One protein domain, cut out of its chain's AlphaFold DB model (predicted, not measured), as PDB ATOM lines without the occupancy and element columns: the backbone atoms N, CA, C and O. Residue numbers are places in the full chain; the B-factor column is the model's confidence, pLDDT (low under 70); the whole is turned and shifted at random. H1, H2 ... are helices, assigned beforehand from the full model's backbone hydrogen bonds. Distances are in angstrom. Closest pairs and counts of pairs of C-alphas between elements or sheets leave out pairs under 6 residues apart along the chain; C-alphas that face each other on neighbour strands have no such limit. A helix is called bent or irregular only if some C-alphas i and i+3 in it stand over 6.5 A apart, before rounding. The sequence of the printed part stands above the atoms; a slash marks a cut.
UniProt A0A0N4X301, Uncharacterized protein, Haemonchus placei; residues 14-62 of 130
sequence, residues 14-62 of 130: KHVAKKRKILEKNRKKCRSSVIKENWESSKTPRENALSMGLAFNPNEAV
ATOM      1  N   LYS A  14     176.918 144.793 153.784       94.75
ATOM      2  CA  LYS A  14     175.542 144.901 154.303       94.75
ATOM      3  C   LYS A  14     174.804 146.088 153.683       94.75
ATOM      4  O   LYS A  14     173.635 145.973 153.318       94.75
ATOM      5  N   HIS A  15     175.496 147.213 153.512       92.62
ATOM      6  CA  HIS A  15     174.929 148.414 152.901       92.62
ATOM      7  C   HIS A  15     174.656 148.218 151.404       92.62
ATOM      8  O   HIS A  15     173.585 148.581 150.917       92.62
ATOM      9  N   VAL A  16     175.576 147.568 150.681       94.56
ATOM     10  CA  VAL A  16     175.386 147.214 149.264       94.56
ATOM     11  C   VAL A  16     174.200 146.261 149.090       94.56
ATOM     12  O   VAL A  16     173.345 146.496 148.236       94.56
ATOM     13  N   ALA A  17     174.092 145.227 149.928       94.50
ATOM     14  CA  ALA A  17     172.977 144.282 149.892       94.50
ATOM     15  C   ALA A  17     171.631 144.964 150.190       94.50
ATOM     16  O   ALA A  17     170.651 144.724 149.485       94.50
ATOM     17  N   LYS A  18     171.584 145.861 151.187       95.62
ATOM     18  CA  LYS A  18     170.389 146.665 151.492       95.62
ATOM     19  C   LYS A  18     169.980 147.523 150.291       95.62
ATOM     20  O   LYS A  18     168.811 147.501 149.915       95.62
ATOM     21  N   LYS A  19     170.932 148.212 149.648       94.81
ATOM     22  CA  LYS A  19     170.675 149.010 148.436       94.81
ATOM     23  C   LYS A  19     170.125 148.164 147.286       94.81
ATOM     24  O   LYS A  19     169.136 148.565 146.684       94.81
ATOM     25  N   ARG A  20     170.694 146.979 147.028       93.75
ATOM     26  CA  ARG A  20     170.173 146.048 146.007       93.75
ATOM     27  C   ARG A  20     168.738 145.613 146.306       93.75
ATOM     28  O   ARG A  20     167.898 145.675 145.421       93.75
ATOM     29  N   LYS A  21     168.428 145.251 147.559       94.94
ATOM     30  CA  LYS A  21     167.060 144.877 147.966       94.94
ATOM     31  C   LYS A  21     166.060 146.019 147.778       94.94
ATOM     32  O   LYS A  21     164.941 145.774 147.343       94.94
ATOM     33  N   ILE A  22     166.444 147.252 148.114       93.44
ATOM     34  CA  ILE A  22     165.593 148.434 147.916       93.44
ATOM     35  C   ILE A  22     165.358 148.677 146.420       93.44
ATOM     36  O   ILE A  22     164.221 148.894 146.017       93.44
ATOM     37  N   LEU A  23     166.409 148.596 145.600       92.06
ATOM     38  CA  LEU A  23     166.304 148.772 144.152       92.06
ATOM     39  C   LEU A  23     165.374 147.730 143.516       92.06
ATOM     40  O   LEU A  23     164.510 148.098 142.728       92.06
ATOM     41  N   GLU A  24     165.506 146.460 143.901       90.44
ATOM     42  CA  GLU A  24     164.636 145.379 143.421       90.44
ATOM     43  C   GLU A  24     163.172 145.591 143.821       90.44
ATOM     44  O   GLU A  24     162.281 145.451 142.987       90.44
ATOM     45  N   LYS A  25     162.911 145.994 145.074       91.12
ATOM     46  CA  LYS A  25     161.550 146.319 145.539       91.12
ATOM     47  C   LYS A  25     160.939 147.489 144.772       91.12
ATOM     48  O   LYS A  25     159.754 147.465 144.461       91.12
ATOM     49  N   ASN A  26     161.756 148.488 144.448       90.88
ATOM     50  CA  ASN A  26     161.329 149.695 143.746       90.88
ATOM     51  C   ASN A  26     161.408 149.559 142.217       90.88
ATOM     52  O   ASN A  26     161.239 150.551 141.501       90.88
ATOM     53  N   ARG A  27     161.680 148.357 141.687       88.62
ATOM     54  CA  ARG A  27     161.814 148.142 140.248       88.62
ATOM     55  C   ARG A  27     160.452 148.292 139.578       88.62
ATOM     56  O   ARG A  27     159.561 147.456 139.730       88.62
ATOM     57  N   LYS A  28     160.289 149.371 138.810       87.00
ATOM     58  CA  LYS A  28     159.074 149.620 138.027       87.00
ATOM     59  C   LYS A  28     158.939 148.549 136.943       87.00
ATOM     60  O   LYS A  28     159.893 148.258 136.227       87.00
ATOM     61  N   LYS A  29     157.747 147.965 136.822       85.50
ATOM     62  CA  LYS A  29     157.425 147.000 135.764       85.50
ATOM     63  C   LYS A  29     156.842 147.742 134.565       85.50
ATOM     64  O   LYS A  29     155.930 148.550 134.732       85.50
ATOM     65  N   CYS A  30     157.326 147.438 133.361       83.94
ATOM     66  CA  CYS A  30     156.664 147.885 132.136       83.94
ATOM     67  C   CYS A  30     155.263 147.251 132.064       83.94
ATOM     68  O   CYS A  30     155.117 146.043 132.281       83.94
ATOM     69  N   ARG A  31     154.225 148.056 131.807       91.19
ATOM     70  CA  ARG A  31     152.839 147.571 131.674       91.19
ATOM     71  C   ARG A  31     152.479 147.208 130.233       91.19
ATOM     72  O   ARG A  31     151.670 146.311 130.050       91.19
ATOM     73  N   SER A  32     153.101 147.852 129.247       89.19
ATOM     74  CA  SER A  32     152.858 147.583 127.827       89.19
ATOM     75  C   SER A  32     153.400 146.207 127.430       89.19
ATOM     76  O   SER A  32     154.558 145.901 127.718       89.19
ATOM     77  N   SER A  33     152.560 145.379 126.801       90.62
ATOM     78  CA  SER A  33     152.969 144.112 126.178       90.62
ATOM     79  C   SER A  33     153.803 144.368 124.925       90.62
ATOM     80  O   SER A  33     154.903 143.838 124.820       90.62
ATOM     81  N   VAL A  34     153.354 145.284 124.063       92.62
ATOM     82  CA  VAL A  34     154.015 145.643 122.797       92.62
ATOM     83  C   VAL A  34     155.475 146.029 123.010       92.62
ATOM     84  O   VAL A  34     156.361 145.531 122.320       92.62
ATOM     85  N   ILE A  35     155.748 146.874 124.010       91.06
ATOM     86  CA  ILE A  35     157.126 147.282 124.311       91.06
ATOM     87  C   ILE A  35     157.946 146.075 124.761       91.06
ATOM     88  O   ILE A  35     159.087 145.958 124.352       91.06
ATOM     89  N   LYS A  36     157.395 145.174 125.582       90.50
ATOM     90  CA  LYS A  36     158.144 144.004 126.073       90.50
ATOM     91  C   LYS A  36     158.524 143.046 124.954       90.50
ATOM     92  O   LYS A  36     159.635 142.539 124.974       90.50
ATOM     93  N   GLU A  37     157.603 142.794 124.033       92.31
ATOM     94  CA  GLU A  37     157.801 141.857 122.923       92.31
ATOM     95  C   GLU A  37     158.845 142.369 121.931       92.31
ATOM     96  O   GLU A  37     159.681 141.602 121.468       92.31
ATOM     97  N   ASN A  38     158.848 143.676 121.665       93.50
ATOM     98  CA  ASN A  38     159.782 144.295 120.727       93.50
ATOM     99  C   ASN A  38     161.109 144.726 121.387       93.50
ATOM    100  O   ASN A  38     161.989 145.254 120.709       93.50
ATOM    101  N   TRP A  39     161.270 144.559 122.707       93.56
ATOM    102  CA  TRP A  39     162.475 144.995 123.417       93.56
ATOM    103  C   TRP A  39     163.590 143.955 123.328       93.56
ATOM    104  O   TRP A  39     163.621 142.983 124.084       93.56
ATOM    105  N   GLU A  40     164.565 144.200 122.459       94.19
ATOM    106  CA  GLU A  40     165.742 143.343 122.329       94.19
ATOM    107  C   GLU A  40     166.786 143.674 123.404       94.19
ATOM    108  O   GLU A  40     167.222 144.816 123.550       94.19
ATOM    109  N   SER A  41     167.224 142.673 124.171       92.44
ATOM    110  CA  SER A  41     168.238 142.848 125.225       92.44
ATOM    111  C   SER A  41     169.656 143.081 124.693       92.44
ATOM    112  O   SER A  41     170.513 143.545 125.443       92.44
ATOM    113  N   SER A  42     169.901 142.756 123.422       95.69
ATOM    114  CA  SER A  42     171.160 142.988 122.709       95.69
ATOM    115  C   SER A  42     171.350 144.450 122.302       95.69
ATOM    116  O   SER A  42     172.484 144.920 122.235       95.69
ATOM    117  N   LYS A  43     170.251 145.164 122.036       95.69
ATOM    118  CA  LYS A  43     170.248 146.559 121.597       95.69
ATOM    119  C   LYS A  43     170.278 147.513 122.779       95.69
ATOM    120  O   LYS A  43     169.785 147.233 123.876       95.69
ATOM    121  N   THR A  44     170.835 148.694 122.545       95.88
ATOM    122  CA  THR A  44     170.787 149.761 123.541       95.88
ATOM    123  C   THR A  44     169.349 150.272 123.710       95.88
ATOM    124  O   THR A  44     168.553 150.242 122.769       95.88
ATOM    125  N   PRO A  45     168.987 150.825 124.884       93.94
ATOM    126  CA  PRO A  45     167.661 151.411 125.087       93.94
ATOM    127  C   PRO A  45     167.293 152.497 124.065       93.94
ATOM    128  O   PRO A  45     166.119 152.653 123.740       93.94
ATOM    129  N   ARG A  46     168.289 153.236 123.550       94.69
ATOM    130  CA  ARG A  46     168.099 154.250 122.504       94.69
ATOM    131  C   ARG A  46     167.722 153.607 121.172       94.69
ATOM    132  O   ARG A  46     166.755 154.043 120.561       94.69
ATOM    133  N   GLU A  47     168.450 152.580 120.746       95.88
ATOM    134  CA  GLU A  47     168.153 151.848 119.508       95.88
ATOM    135  C   GLU A  47     166.792 151.154 119.577       95.88
ATOM    136  O   GLU A  47     166.028 151.233 118.623       95.88
ATOM    137  N   ASN A  48     166.449 150.551 120.720       95.69
ATOM    138  CA  ASN A  48     165.129 149.953 120.930       95.69
ATOM    139  C   ASN A  48     164.009 150.989 120.819       95.69
ATOM    140  O   ASN A  48     163.029 150.755 120.117       95.69
ATOM    141  N   ALA A  49     164.154 152.143 121.478       93.19
ATOM    142  CA  ALA A  49     163.172 153.219 121.376       93.19
ATOM    143  C   ALA A  49     163.007 153.680 119.920       93.19
ATOM    144  O   ALA A  49     161.889 153.697 119.412       93.19
ATOM    145  N   LEU A  50     164.112 153.958 119.223       93.25
ATOM    146  CA  LEU A  50     164.083 154.411 117.831       93.25
ATOM    147  C   LEU A  50     163.495 153.360 116.880       93.25
ATOM    148  O   LEU A  50     162.702 153.709 116.010       93.25
ATOM    149  N   SER A  51     163.815 152.077 117.073       94.06
ATOM    150  CA  SER A  51     163.257 150.967 116.288       94.06
ATOM    151  C   SER A  51     161.740 150.845 116.437       94.06
ATOM    152  O   SER A  51     161.073 150.413 115.502       94.06
ATOM    153  N   MET A  52     161.192 151.215 117.597       93.00
ATOM    154  CA  MET A  52     159.746 151.259 117.841       93.00
ATOM    155  C   MET A  52     159.103 152.581 117.385       93.00
ATOM    156  O   MET A  52     157.916 152.790 117.624       93.00
ATOM    157  N   GLY A  53     159.868 153.500 116.780       91.25
ATOM    158  CA  GLY A  53     159.399 154.842 116.420       91.25
ATOM    159  C   GLY A  53     159.195 155.772 117.622       91.25
ATOM    160  O   GLY A  53     158.488 156.771 117.523       91.25
ATOM    161  N   LEU A  54     159.789 155.449 118.775       91.06
ATOM    162  CA  LEU A  54     159.697 156.236 119.999       91.06
ATOM    163  C   LEU A  54     160.879 157.201 120.119       91.06
ATOM    164  O   LEU A  54     162.038 156.856 119.878       91.06
ATOM    165  N   ALA A  55     160.589 158.413 120.584       93.00
ATOM    166  CA  ALA A  55     161.616 159.379 120.937       93.00
ATOM    167  C   ALA A  55     162.362 158.937 122.204       93.00
ATOM    168  O   ALA A  55     161.754 158.742 123.258       93.00
ATOM    169  N   PHE A  56     163.689 158.825 122.126       92.94
ATOM    170  CA  PHE A  56     164.514 158.548 123.305       92.94
ATOM    171  C   PHE A  56     164.602 159.760 124.245       92.94
ATOM    172  O   PHE A  56     164.545 159.608 125.464       92.94
ATOM    173  N   ASN A  57     164.718 160.965 123.678       90.56
ATOM    174  CA  ASN A  57     164.690 162.220 124.418       90.56
ATOM    175  C   ASN A  57     163.459 163.038 123.984       90.56
ATOM    176  O   ASN A  57     163.388 163.462 122.829       90.56
ATOM    177  N   PRO A  58     162.489 163.279 124.881       87.44
ATOM    178  CA  PRO A  58     161.272 164.004 124.531       87.44
ATOM    179  C   PRO A  58     161.548 165.456 124.128       87.44
ATOM    180  O   PRO A  58     160.865 165.966 123.248       87.44
ATOM    181  N   ASN A  59     162.577 166.096 124.697       87.06
ATOM    182  CA  ASN A  59     162.931 167.479 124.361       87.06
ATOM    183  C   ASN A  59     163.585 167.603 122.976       87.06
ATOM    184  O   ASN A  59     163.564 168.682 122.396       87.06
ATOM    185  N   GLU A  60     164.185 166.526 122.454       83.75
ATOM    186  CA  GLU A  60     164.692 166.490 121.073       83.75
ATOM    187  C   GLU A  60     163.535 166.344 120.080       83.75
ATOM    188  O   GLU A  60     163.515 167.019 119.057       83.75
ATOM    189  N   ALA A  61     162.561 165.484 120.389       87.75
ATOM    190  CA  ALA A  61     161.417 165.241 119.512       87.75
ATOM    191  C   ALA A  61     160.406 166.395 119.513       87.75
ATOM    192  O   ALA A  61     159.841 166.728 118.475       87.75
ATOM    193  N   VAL A  62     160.181 167.001 120.678       87.25
ATOM    194  CA  VAL A  62     159.307 168.160 120.853       87.25
ATOM    195  C   VAL A  62     160.106 169.230 121.596       87.25
ATOM    196  O   VAL A  62     160.167 169.205 122.829       87.25
TER     197      VAL A  62
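Overview. This is residues 14 to 62 of the 130 residues of an uncharacterized protein of Haemonchus placei (UniProt A0A0N4X301). A helical arm, H1, and the drawn-out link after it stick out from a loose string of three short helices, H2, H3 and H4, in which no two helices touch. H2 and H3 are near each other and about perpendicular, while H4 lies off by itself beyond H3, near the last printed residue. The printed part has 49 residues with four named helices, in the order H1, H2, H3, H4, and no named strand; the class is all helix, with 29 of the 49 residues in helices. It is only just extended, close to loose, with a radius of gyration of the C-alphas of 14.8 A, and its elongated outline spans 42 by 26 by 21 A.

Arrangement. From the first printed residue, H1, residues 14 to 25, touches no helix. Residues 14 to 33, of which 14 to 25 belong to H1, stand free, with no C-alpha 8 or more residues away along the chain within 10 A. H2, residues 33 to 38, is apart from H1. H3, residues 45 to 51, is close to H2 but not clearly touching it, with 1 pair of C-alphas within 8 A. Their closest C-alphas are those of Asn 38 and Asn 48, 7.8 A apart. The centres of H2 and H3 are 12.4 A apart, and their lines are about perpendicular, at 89 degrees. H3 is also apart from H1. H4, residues 58 to 61, is apart from H1, H2 and H3. In H1, H2 and H3 every O i to N i+4 pair is within hydrogen-bond range; H4, with 4 residues, is too short for such a pair, and its 1 pair of O i and N i+3 is within range.

Along the chain. H1 runs from Lys 14, C-alpha at (175.542, 144.901, 154.303), to Lys 25, C-alpha at (161.550, 146.319, 145.539), and is 16.6 A long from first to last C-alpha. H2 runs from Ser 33 to Asn 38, 8.7 A. H3 runs from Pro 45 to Ser 51, 9.8 A. H4 runs from Pro 58 to Ala 61, 5.2 A, and its last C-alpha is at (161.417, 165.241, 119.512). No helix is bent or irregular.

Size, cuts and confidence. The two C-alphas farthest apart are those of Lys 14 and Val 62, the first and last printed residues, at 43.9 A. The printed part has no cut. The links H1 to H2, with 7 residues, and H2 to H3 and H3 to H4, with 6 residues each, are short. The mean pLDDT of the printed part is 91.9, that of H4 is 86, and no printed residue is under 70.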